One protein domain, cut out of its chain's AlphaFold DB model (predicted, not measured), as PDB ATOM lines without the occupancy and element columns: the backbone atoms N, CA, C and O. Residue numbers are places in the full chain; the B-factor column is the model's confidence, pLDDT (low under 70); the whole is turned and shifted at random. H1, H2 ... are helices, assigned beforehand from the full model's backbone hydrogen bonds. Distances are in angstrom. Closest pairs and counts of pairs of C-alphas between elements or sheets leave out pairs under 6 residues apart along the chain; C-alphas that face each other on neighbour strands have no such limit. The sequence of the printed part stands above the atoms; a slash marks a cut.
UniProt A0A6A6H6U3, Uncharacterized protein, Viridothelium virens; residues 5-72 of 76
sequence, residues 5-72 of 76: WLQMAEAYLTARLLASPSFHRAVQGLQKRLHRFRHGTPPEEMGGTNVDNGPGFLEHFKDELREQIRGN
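What this domain is: This is residues 5 to 72 of the 76 residues of an uncharacterized protein of Viridothelium virens (UniProt A0A6A6H6U3). The model is an open, flat horseshoe of helices with an empty middle: the longest helix, H2, meets H1 at an L-shaped corner to make one side, the chain turns through the short H3, and H4 runs back as the other side without touching the first. The printed part has 68 residues with four named helices, in the order H1, H2, H3, H4, and no named strand; the class is all helix. It is only just extended, close to loose, with a radius of gyration of the C-alphas of 16.6 A and spans of 48 by 30 by 16 A.

Where its parts are: Find C-alpha 21 at (-27.139, -20.763, 89.324); from there H2, residues 21 to 39, runs 26.9 A to C-alpha 39. Before it, H1, residues 5 to 18, begins at C-alpha 5 at (-52.477, -25.880, 94.983) and is 19.9 A long. After it come H3, residues 43 to 46, and H4, residues 55 to 70, which runs 22.9 A to C-alpha 70 at (-38.639, -35.697, 77.783).

How they stand to each other: Look first at H2 and H1, which are close but not clearly touching; their closest C-alphas, of Phe 23 and Leu 17, are 6.4 A apart. Their lines are about perpendicular, at 77 degrees. H2 is apart from H3 and from H4, and H4 is apart from H1 and from H3. In H1 and H2 every O i to N i+4 pair is within hydrogen-bond range, in H4 11 of 12; H3 is too short for such a pair, and its one O i to N i+3 pair is not within range.

The domain as a whole: The C-alphas of Trp 5 and Met 46, the two farthest apart, are 49.0 A apart. The printed part has no cut. The links H1 to H2 and H2 to H3 are tight, and H3 to H4 is short. Expect low confidence, pLDDT under 70, at residues 35 to 56, 58, and 71 to 72.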
ATOM      1  N   TRP A   5     -53.508 -25.075  95.641       88.44
ATOM      2  CA  TRP A   5     -52.477 -25.880  94.983       88.44
ATOM      3  C   TRP A   5     -51.642 -25.072  93.976       88.44
ATOM      4  O   TRP A   5     -50.449 -25.325  93.831       88.44
ATOM      5  N   LEU A   6     -52.239 -24.063  93.325       91.00
ATOM      6  CA  LEU A   6     -51.541 -23.194  92.378       91.00
ATOM      7  C   LEU A   6     -50.511 -22.319  93.099       91.00
ATOM      8  O   LEU A   6     -49.398 -22.166  92.610       91.00
ATOM      9  N   GLN A   7     -50.845 -21.810  94.290       88.00
ATOM     10  CA  GLN A   7     -49.909 -21.023  95.100       88.00
ATOM     11  C   GLN A   7     -48.722 -21.862  95.583       88.00
ATOM     12  O   GLN A   7     -47.593 -21.382  95.610       88.00
ATOM     13  N   MET A   8     -48.956 -23.131  95.930       88.44
ATOM     14  CA  MET A   8     -47.866 -24.038  96.294       88.44
ATOM     15  C   MET A   8     -46.969 -24.369  95.098       88.44
ATOM     16  O   MET A   8     -45.746 -24.356  95.236       88.44
ATOM     17  N   ALA A   9     -47.555 -24.609  93.922       88.62
ATOM     18  CA  ALA A   9     -46.793 -24.821  92.694       88.62
ATOM     19  C   ALA A   9     -45.956 -23.583  92.327       88.62
ATOM     20  O   ALA A   9     -44.772 -23.708  92.017       88.62
ATOM     21  N   GLU A  10     -46.541 -22.390  92.423       90.81
ATOM     22  CA  GLU A  10     -45.869 -21.111  92.189       90.81
ATOM     23  C   GLU A  10     -44.711 -20.885  93.170       90.81
ATOM     24  O   GLU A  10     -43.602 -20.558  92.744       90.81
ATOM     25  N   ALA A  11     -44.926 -21.122  94.468       90.81
ATOM     26  CA  ALA A  11     -43.889 -20.978  95.485       90.81
ATOM     27  C   ALA A  11     -42.729 -21.960  95.259       90.81
ATOM     28  O   ALA A  11     -41.563 -21.570  95.328       90.81
ATOM     29  N   TYR A  12     -43.034 -23.218  94.928       88.25
ATOM     30  CA  TYR A  12     -42.025 -24.234  94.632       88.25
ATOM     31  C   TYR A  12     -41.208 -23.894  93.379       88.25
ATOM     32  O   TYR A  12     -39.978 -23.964  93.402       88.25
ATOM     33  N   LEU A  13     -41.872 -23.491  92.292       87.56
ATOM     34  CA  LEU A  13     -41.203 -23.104  91.050       87.56
ATOM     35  C   LEU A  13     -40.344 -21.857  91.245       87.56
ATOM     36  O   LEU A  13     -39.204 -21.833  90.789       87.56
ATOM     37  N   THR A  14     -40.850 -20.862  91.971       87.50
ATOM     38  CA  THR A  14     -40.102 -19.648  92.315       87.50
ATOM     39  C   THR A  14     -38.866 -19.973  93.146       87.50
ATOM     40  O   THR A  14     -37.770 -19.525  92.817       87.50
ATOM     41  N   ALA A  15     -39.005 -20.807  94.179       85.56
ATOM     42  CA  ALA A  15     -37.885 -21.228  95.016       85.56
ATOM     43  C   ALA A  15     -36.832 -22.004  94.211       85.56
ATOM     44  O   ALA A  15     -35.634 -21.760  94.347       85.56
ATOM     45  N   ARG A  16     -37.268 -22.900  93.318       83.81
ATOM     46  CA  ARG A  16     -36.371 -23.669  92.447       83.81
ATOM     47  C   ARG A  16     -35.685 -22.800  91.395       83.81
ATOM     48  O   ARG A  16     -34.527 -23.048  91.068       83.81
ATOM     49  N   LEU A  17     -36.374 -21.779  90.890       82.75
ATOM     50  CA  LEU A  17     -35.816 -20.798  89.964       82.75
ATOM     51  C   LEU A  17     -34.757 -19.931  90.656       82.75
ATOM     52  O   LEU A  17     -33.666 -19.769  90.118       82.75
ATOM     53  N   LEU A  18     -35.045 -19.449  91.868       84.56
ATOM     54  CA  LEU A  18     -34.113 -18.671  92.689       84.56
ATOM     55  C   LEU A  18     -32.898 -19.485  93.138       84.56
ATOM     56  O   LEU A  18     -31.814 -18.934  93.236       84.56
ATOM     57  N   ALA A  19     -33.047 -20.787  93.379       80.44
ATOM     58  CA  ALA A  19     -31.925 -21.655  93.731       80.44
ATOM     59  C   ALA A  19     -31.023 -22.006  92.531       80.44
ATOM     60  O   ALA A  19     -29.949 -22.578  92.716       80.44
ATOM     61  N   SER A  20     -31.446 -21.702  91.297       84.25
ATOM     62  CA  SER A  20     -30.699 -22.072  90.098       84.25
ATOM     63  C   SER A  20     -29.536 -21.105  89.820       84.25
ATOM     64  O   SER A  20     -29.760 -19.914  89.578       84.25
ATOM     65  N   PRO A  21     -28.286 -21.593  89.704       75.88
ATOM     66  CA  PRO A  21     -27.139 -20.763  89.324       75.88
ATOM     67  C   PRO A  21     -27.289 -20.114  87.940       75.88
ATOM     68  O   PRO A  21     -26.746 -19.037  87.689       75.88
ATOM     69  N   SER A  22     -28.033 -20.751  87.027       74.50
ATOM     70  CA  SER A  22     -28.295 -20.204  85.692       74.50
ATOM     71  C   SER A  22     -29.217 -18.986  85.738       74.50
ATOM     72  O   SER A  22     -29.008 -18.043  84.976       74.50
ATOM     73  N   PHE A  23     -30.175 -18.954  86.670       74.38
ATOM     74  CA  PHE A  23     -31.059 -17.807  86.863       74.38
ATOM     75  C   PHE A  23     -30.264 -16.580  87.311       74.38
ATOM     76  O   PHE A  23     -30.393 -15.511  86.720       74.38
ATOM     77  N   HIS A  24     -29.348 -16.746  88.267       78.12
ATOM     78  CA  HIS A  24     -28.476 -15.655  88.700       78.12
ATOM     79  C   HIS A  24     -27.581 -15.125  87.572       78.12
ATOM     80  O   HIS A  24     -27.468 -13.910  87.407       78.12
ATOM     81  N   ARG A  25     -27.003 -16.006  86.741       77.81
ATOM     82  CA  ARG A  25     -26.212 -15.588  85.565       77.81
ATOM     83  C   ARG A  25     -27.060 -14.847  84.527       77.81
ATOM     84  O   ARG A  25     -26.611 -13.847  83.967       77.81
ATOM     85  N   ALA A  26     -28.296 -15.289  84.301       79.25
ATOM     86  CA  ALA A  26     -29.228 -14.624  83.393       79.25
ATOM     87  C   ALA A  26     -29.629 -13.229  83.900       79.25
ATOM     88  O   ALA A  26     -29.605 -12.266  83.131       79.25
ATOM     89  N   VAL A  27     -29.924 -13.093  85.199       78.62
ATOM     90  CA  VAL A  27     -30.242 -11.804  85.833       78.62
ATOM     91  C   VAL A  27     -29.052 -10.851  85.750       78.62
ATOM     92  O   VAL A  27     -29.237  -9.691  85.392       78.62
ATOM     93  N   GLN A  28     -27.824 -11.332  85.973       77.62
ATOM     94  CA  GLN A  28     -26.611 -10.528  85.787       77.62
ATOM     95  C   GLN A  28     -26.476 -10.019  84.343       77.62
ATOM     96  O   GLN A  28     -26.178  -8.845  84.123       77.62
ATOM     97  N   GLY A  29     -26.744 -10.864  83.343       77.12
ATOM     98  CA  GLY A  29     -26.738 -10.461  81.935       77.12
ATOM     99  C   GLY A  29     -27.825  -9.436  81.601       77.12
ATOM    100  O   GLY A  29     -27.562  -8.459  80.893       77.12
ATOM    101  N   LEU A  30     -29.033  -9.615  82.140       79.88
ATOM    102  CA  LEU A  30     -30.142  -8.684  81.947       79.88
ATOM    103  C   LEU A  30     -29.872  -7.342  82.627       79.88
ATOM    104  O   LEU A  30     -30.116  -6.300  82.028       79.88
ATOM    105  N   GLN A  31     -29.302  -7.356  83.828       77.12
ATOM    106  CA  GLN A  31     -28.906  -6.148  84.539       77.12
ATOM    107  C   GLN A  31     -27.859  -5.363  83.748       77.12
ATOM    108  O   GLN A  31     -28.023  -4.160  83.579       77.12
ATOM    109  N   LYS A  32     -26.857  -6.030  83.160       71.38
ATOM    110  CA  LYS A  32     -25.894  -5.383  82.249       71.38
ATOM    111  C   LYS A  32     -26.567  -4.818  80.994       71.38
ATOM    112  O   LYS A  32     -26.234  -3.724  80.552       71.38
ATOM    113  N   ARG A  33     -27.539  -5.528  80.407       72.69
ATOM    114  CA  ARG A  33     -28.308  -5.047  79.238       72.69
ATOM    115  C   ARG A  33     -29.174  -3.829  79.568       72.69
ATOM    116  O   ARG A  33     -29.150  -2.857  78.822       72.69
ATOM    117  N   LEU A  34     -29.894  -3.856  80.687       75.94
ATOM    118  CA  LEU A  34     -30.731  -2.746  81.146       75.94
ATOM    119  C   LEU A  34     -29.891  -1.548  81.578       75.94
ATOM    120  O   LEU A  34     -30.246  -0.413  81.278       75.94
ATOM    121  N   HIS A  35     -28.759  -1.791  82.238       69.94
ATOM    122  CA  HIS A  35     -27.817  -0.743  82.601       69.94
ATOM    123  C   HIS A  35     -27.258  -0.047  81.353       69.94
ATOM    124  O   HIS A  35     -27.294   1.178  81.293       69.94
ATOM    125  N   ARG A  36     -26.858  -0.813  80.324       65.19
ATOM    126  CA  ARG A  36     -26.454  -0.282  79.008       65.19
ATOM    127  C   ARG A  36     -27.561   0.523  78.329       65.19
ATOM    128  O   ARG A  36     -27.292   1.600  77.814       65.19
ATOM    129  N   PHE A  37     -28.799   0.027  78.358       67.56
ATOM    130  CA  PHE A  37     -29.941   0.719  77.756       67.56
ATOM    131  C   PHE A  37     -30.284   2.029  78.480       67.56
ATOM    132  O   PHE A  37     -30.678   2.998  77.842       67.56
ATOM    133  N   ARG A  38     -30.133   2.065  79.812       66.81
ATOM    134  CA  ARG A  38     -30.537   3.210  80.639       66.81
ATOM    135  C   ARG A  38     -29.457   4.282  80.802       66.81
ATOM    136  O   ARG A  38     -29.812   5.449  80.889       66.81
ATOM    137  N   HIS A  39     -28.180   3.907  80.871       65.94
ATOM    138  CA  HIS A  39     -27.079   4.838  81.170       65.94
ATOM    139  C   HIS A  39     -26.071   5.017  80.024       65.94
ATOM    140  O   HIS A  39     -25.166   5.836  80.148       65.94
ATOM    141  N   GLY A  40     -26.218   4.295  78.907       61.84
ATOM    142  CA  GLY A  40     -25.203   4.269  77.853       61.84
ATOM    143  C   GLY A  40     -24.003   3.391  78.221       61.84
ATOM    144  O   GLY A  40     -23.880   2.903  79.346       61.84
ATOM    145  N   THR A  41     -23.149   3.102  77.239       55.66
ATOM    146  CA  THR A  41     -22.078   2.101  77.344       55.66
ATOM    147  C   THR A  41     -20.981   2.553  78.321       55.66
ATOM    148  O   THR A  41     -20.324   3.559  78.052       55.66
ATOM    149  N   PRO A  42     -20.745   1.841  79.440       54.44
ATOM    150  CA  PRO A  42     -19.635   2.160  80.330       54.44
ATOM    151  C   PRO A  42     -18.285   1.831  79.651       54.44
ATOM    152  O   PRO A  42     -18.166   0.768  79.035       54.44
ATOM    153  N   PRO A  43     -17.251   2.690  79.781       54.50
ATOM    154  CA  PRO A  43     -15.925   2.497  79.167       54.50
ATOM    155  C   PRO A  43     -15.179   1.235  79.627       54.50
ATOM    156  O   PRO A  43     -14.210   0.817  79.002       54.50
ATOM    157  N   GLU A  44     -15.630   0.622  80.719       55.94
ATOM    158  CA  GLU A  44     -15.008  -0.539  81.359       55.94
ATOM    159  C   GLU A  44     -15.298  -1.864  80.624       55.94
ATOM    160  O   GLU A  44     -14.605  -2.852  80.846       55.94
ATOM    161  N   GLU A  45     -16.272  -1.900  79.700       52.09
ATOM    162  CA  GLU A  45     -16.555  -3.084  78.863       52.09
ATOM    163  C   GLU A  45     -15.697  -3.155  77.577       52.09
ATOM    164  O   GLU A  45     -15.863  -4.082  76.786       52.09
ATOM    165  N   MET A  46     -14.739  -2.236  77.358       53.91
ATOM    166  CA  MET A  46     -13.796  -2.314  76.222       53.91
ATOM    167  C   MET A  46     -12.709  -3.398  76.362       53.91
ATOM    168  O   MET A  46     -11.942  -3.614  75.426       53.91
ATOM    169  N   GLY A  47     -12.639  -4.124  77.481       57.41
ATOM    170  CA  GLY A  47     -11.650  -5.185  77.657       57.41
ATOM    171  C   GLY A  47     -12.088  -6.241  78.660       57.41
ATOM    172  O   GLY A  47     -11.864  -6.092  79.853       57.41
ATOM    173  N   GLY A  48     -12.674  -7.340  78.181       52.16
ATOM    174  CA  GLY A  48     -12.893  -8.517  79.022       52.16
ATOM    175  C   GLY A  48     -14.069  -9.377  78.586       52.16
ATOM    176  O   GLY A  48     -15.196  -9.140  79.001       52.16
ATOM    177  N   THR A  49     -13.762 -10.402  77.784       46.59
ATOM    178  CA  THR A  49     -14.636 -11.526  77.397       46.59
ATOM    179  C   THR A  49     -16.011 -11.142  76.834       46.59
ATOM    180  O   THR A  49     -17.051 -11.274  77.480       46.59
ATOM    181  N   ASN A  50     -16.020 -10.797  75.539       47.81
ATOM    182  CA  ASN A  50     -17.131 -11.169  74.664       47.81
ATOM    183  C   ASN A  50     -17.324 -12.680  74.806       47.81
ATOM    184  O   ASN A  50     -16.584 -13.473  74.228       47.81
ATOM    185  N   VAL A  51     -18.292 -13.089  75.625       51.62
ATOM    186  CA  VAL A  51     -18.864 -14.424  75.500       51.62
ATOM    187  C   VAL A  51     -19.657 -14.372  74.207       51.62
ATOM    188  O   VAL A  51     -20.850 -14.054  74.206       51.62
ATOM    189  N   ASP A  52     -18.952 -14.607  73.102       51.66
ATOM    190  CA  ASP A  52     -19.543 -15.064  71.859       51.66
ATOM    191  C   ASP A  52     -20.311 -16.335  72.213       51.66
ATOM    192  O   ASP A  52     -19.785 -17.446  72.265       51.66
ATOM    193  N   ASN A  53     -21.585 -16.147  72.549       50.97
ATOM    194  CA  ASN A  53     -22.570 -17.205  72.523       50.97
ATOM    195  C   ASN A  53     -22.759 -17.524  71.043       50.97
ATOM    196  O   ASN A  53     -23.699 -17.044  70.410       50.97
ATOM    197  N   GLY A  54     -21.811 -18.276  70.481       52.72
ATOM    198  CA  GLY A  54     -21.948 -18.836  69.153       52.72
ATOM    199  C   GLY A  54     -23.277 -19.595  69.058       52.72
ATOM    200  O   GLY A  54     -23.763 -20.114  70.073       52.72
ATOM    201  N   PRO A  55     -23.877 -19.672  67.860       57.25
ATOM    202  CA  PRO A  55     -25.238 -20.177  67.657       57.25
ATOM    203  C   PRO A  55     -25.491 -21.579  68.246       57.25
ATOM    204  O   PRO A  55     -26.630 -21.896  68.570       57.25
ATOM    205  N   GLY A  56     -24.439 -22.372  68.483       58.88
ATOM    206  CA  GLY A  56     -24.537 -23.711  69.063       58.88
ATOM    207  C   GLY A  56     -24.844 -23.782  70.565       58.88
ATOM    208  O   GLY A  56     -25.498 -24.728  70.980       58.88
ATOM    209  N   PHE A  57     -24.443 -22.820  71.413       70.06
ATOM    210  CA  PHE A  57     -24.643 -22.977  72.873       70.06
ATOM    211  C   PHE A  57     -26.128 -22.995  73.254       70.06
ATOM    212  O   PHE A  57     -26.562 -23.828  74.044       70.06
ATOM    213  N   LEU A  58     -26.920 -22.089  72.673       69.69
ATOM    214  CA  LEU A  58     -28.362 -22.031  72.924       69.69
ATOM    215  C   LEU A  58     -29.102 -23.234  72.332       69.69
ATOM    216  O   LEU A  58     -30.074 -23.691  72.931       69.69
ATOM    217  N   GLU A  59     -28.654 -23.737  71.182       71.56
ATOM    218  CA  GLU A  59     -29.226 -24.919  70.535       71.56
ATOM    219  C   GLU A  59     -28.961 -26.179  71.370       71.56
ATOM    220  O   GLU A  59     -29.911 -26.849  71.773       71.56
ATOM    221  N   HIS A  60     -27.710 -26.406  71.784       73.38
ATOM    222  CA  HIS A  60     -27.339 -27.511  72.673       73.38
ATOM    223  C   HIS A  60     -28.008 -27.414  74.049       73.38
ATOM    224  O   HIS A  60     -28.534 -28.402  74.550       73.38
ATOM    225  N   PHE A  61     -28.077 -26.220  74.643       75.50
ATOM    226  CA  PHE A  61     -28.757 -26.017  75.923       75.50
ATOM    227  C   PHE A  61     -30.264 -26.306  75.834       75.50
ATOM    228  O   PHE A  61     -30.858 -26.874  76.754       75.50
ATOM    229  N   LYS A  62     -30.905 -25.928  74.721       80.19
ATOM    230  CA  LYS A  62     -32.317 -26.232  74.460       80.19
ATOM    231  C   LYS A  62     -32.537 -27.729  74.261       80.19
ATOM    232  O   LYS A  62     -33.534 -28.249  74.765       80.19
ATOM    233  N   ASP A  63     -31.641 -28.404  73.551       76.62
ATOM    234  CA  ASP A  63     -31.712 -29.848  73.333       76.62
ATOM    235  C   ASP A  63     -31.522 -30.622  74.640       76.62
ATOM    236  O   ASP A  63     -32.347 -31.480  74.951       76.62
ATOM    237  N   GLU A  64     -30.554 -30.234  75.474       74.69
ATOM    238  CA  GLU A  64     -30.356 -30.810  76.809       74.69
ATOM    239  C   GLU A  64     -31.566 -30.576  77.725       74.69
ATOM    240  O   GLU A  64     -32.026 -31.499  78.401       74.69
ATOM    241  N   LEU A  65     -32.146 -29.370  77.733       77.56
ATOM    242  CA  LEU A  65     -33.378 -29.102  78.484       77.56
ATOM    243  C   LEU A  65     -34.549 -29.944  77.972       77.56
ATOM    244  O   LEU A  65     -35.342 -30.461  78.763       77.56
ATOM    245  N   ARG A  66     -34.678 -30.100  76.651       76.25
ATOM    246  CA  ARG A  66     -35.730 -30.914  76.040       76.25
ATOM    247  C   ARG A  66     -35.546 -32.386  76.377       76.25
ATOM    248  O   ARG A  66     -36.540 -33.050  76.662       76.25
ATOM    249  N   GLU A  67     -34.318 -32.890  76.373       75.44
ATOM    250  CA  GLU A  67     -33.997 -34.245  76.813       75.44
ATOM    251  C   GLU A  67     -34.249 -34.442  78.304       75.44
ATOM    252  O   GLU A  67     -34.792 -35.475  78.674       75.44
ATOM    253  N   GLN A  68     -33.982 -33.459  79.164       70.00
ATOM    254  CA  GLN A  68     -34.308 -33.553  80.592       70.00
ATOM    255  C   GLN A  68     -35.824 -33.542  80.850       70.00
ATOM    256  O   GLN A  68     -36.314 -34.288  81.697       70.00
ATOM    257  N   ILE A  69     -36.589 -32.754  80.087       75.88
ATOM    258  CA  ILE A  69     -38.059 -32.711  80.179       75.88
ATOM    259  C   ILE A  69     -38.686 -33.986  79.592       75.88
ATOM    260  O   ILE A  69     -39.651 -34.518  80.140       75.88
ATOM    261  N   ARG A  70     -38.144 -34.498  78.482       72.56
ATOM    262  CA  ARG A  70     -38.639 -35.697  77.783       72.56
ATOM    263  C   ARG A  70     -38.139 -37.004  78.410       72.56
ATOM    264  O   ARG A  70     -38.796 -38.033  78.277       72.56
ATOM    265  N   GLY A  71     -36.993 -36.966  79.084       56.75
ATOM    266  CA  GLY A  71     -36.270 -38.099  79.659       56.75
ATOM    267  C   GLY A  71     -36.829 -38.615  80.981       56.75
ATOM    268  O   GLY A  71     -36.440 -39.694  81.411       56.75
ATOM    269  N   ASN A  72     -37.811 -37.943  81.587       54.47
ATOM    270  CA  ASN A  72     -38.467 -38.438  82.803       54.47
ATOM    271  C   ASN A  72     -39.498 -39.564  82.540       54.47
ATOM    272  O   ASN A  72     -40.478 -39.703  83.267       54.47
TER     273      ASN A  72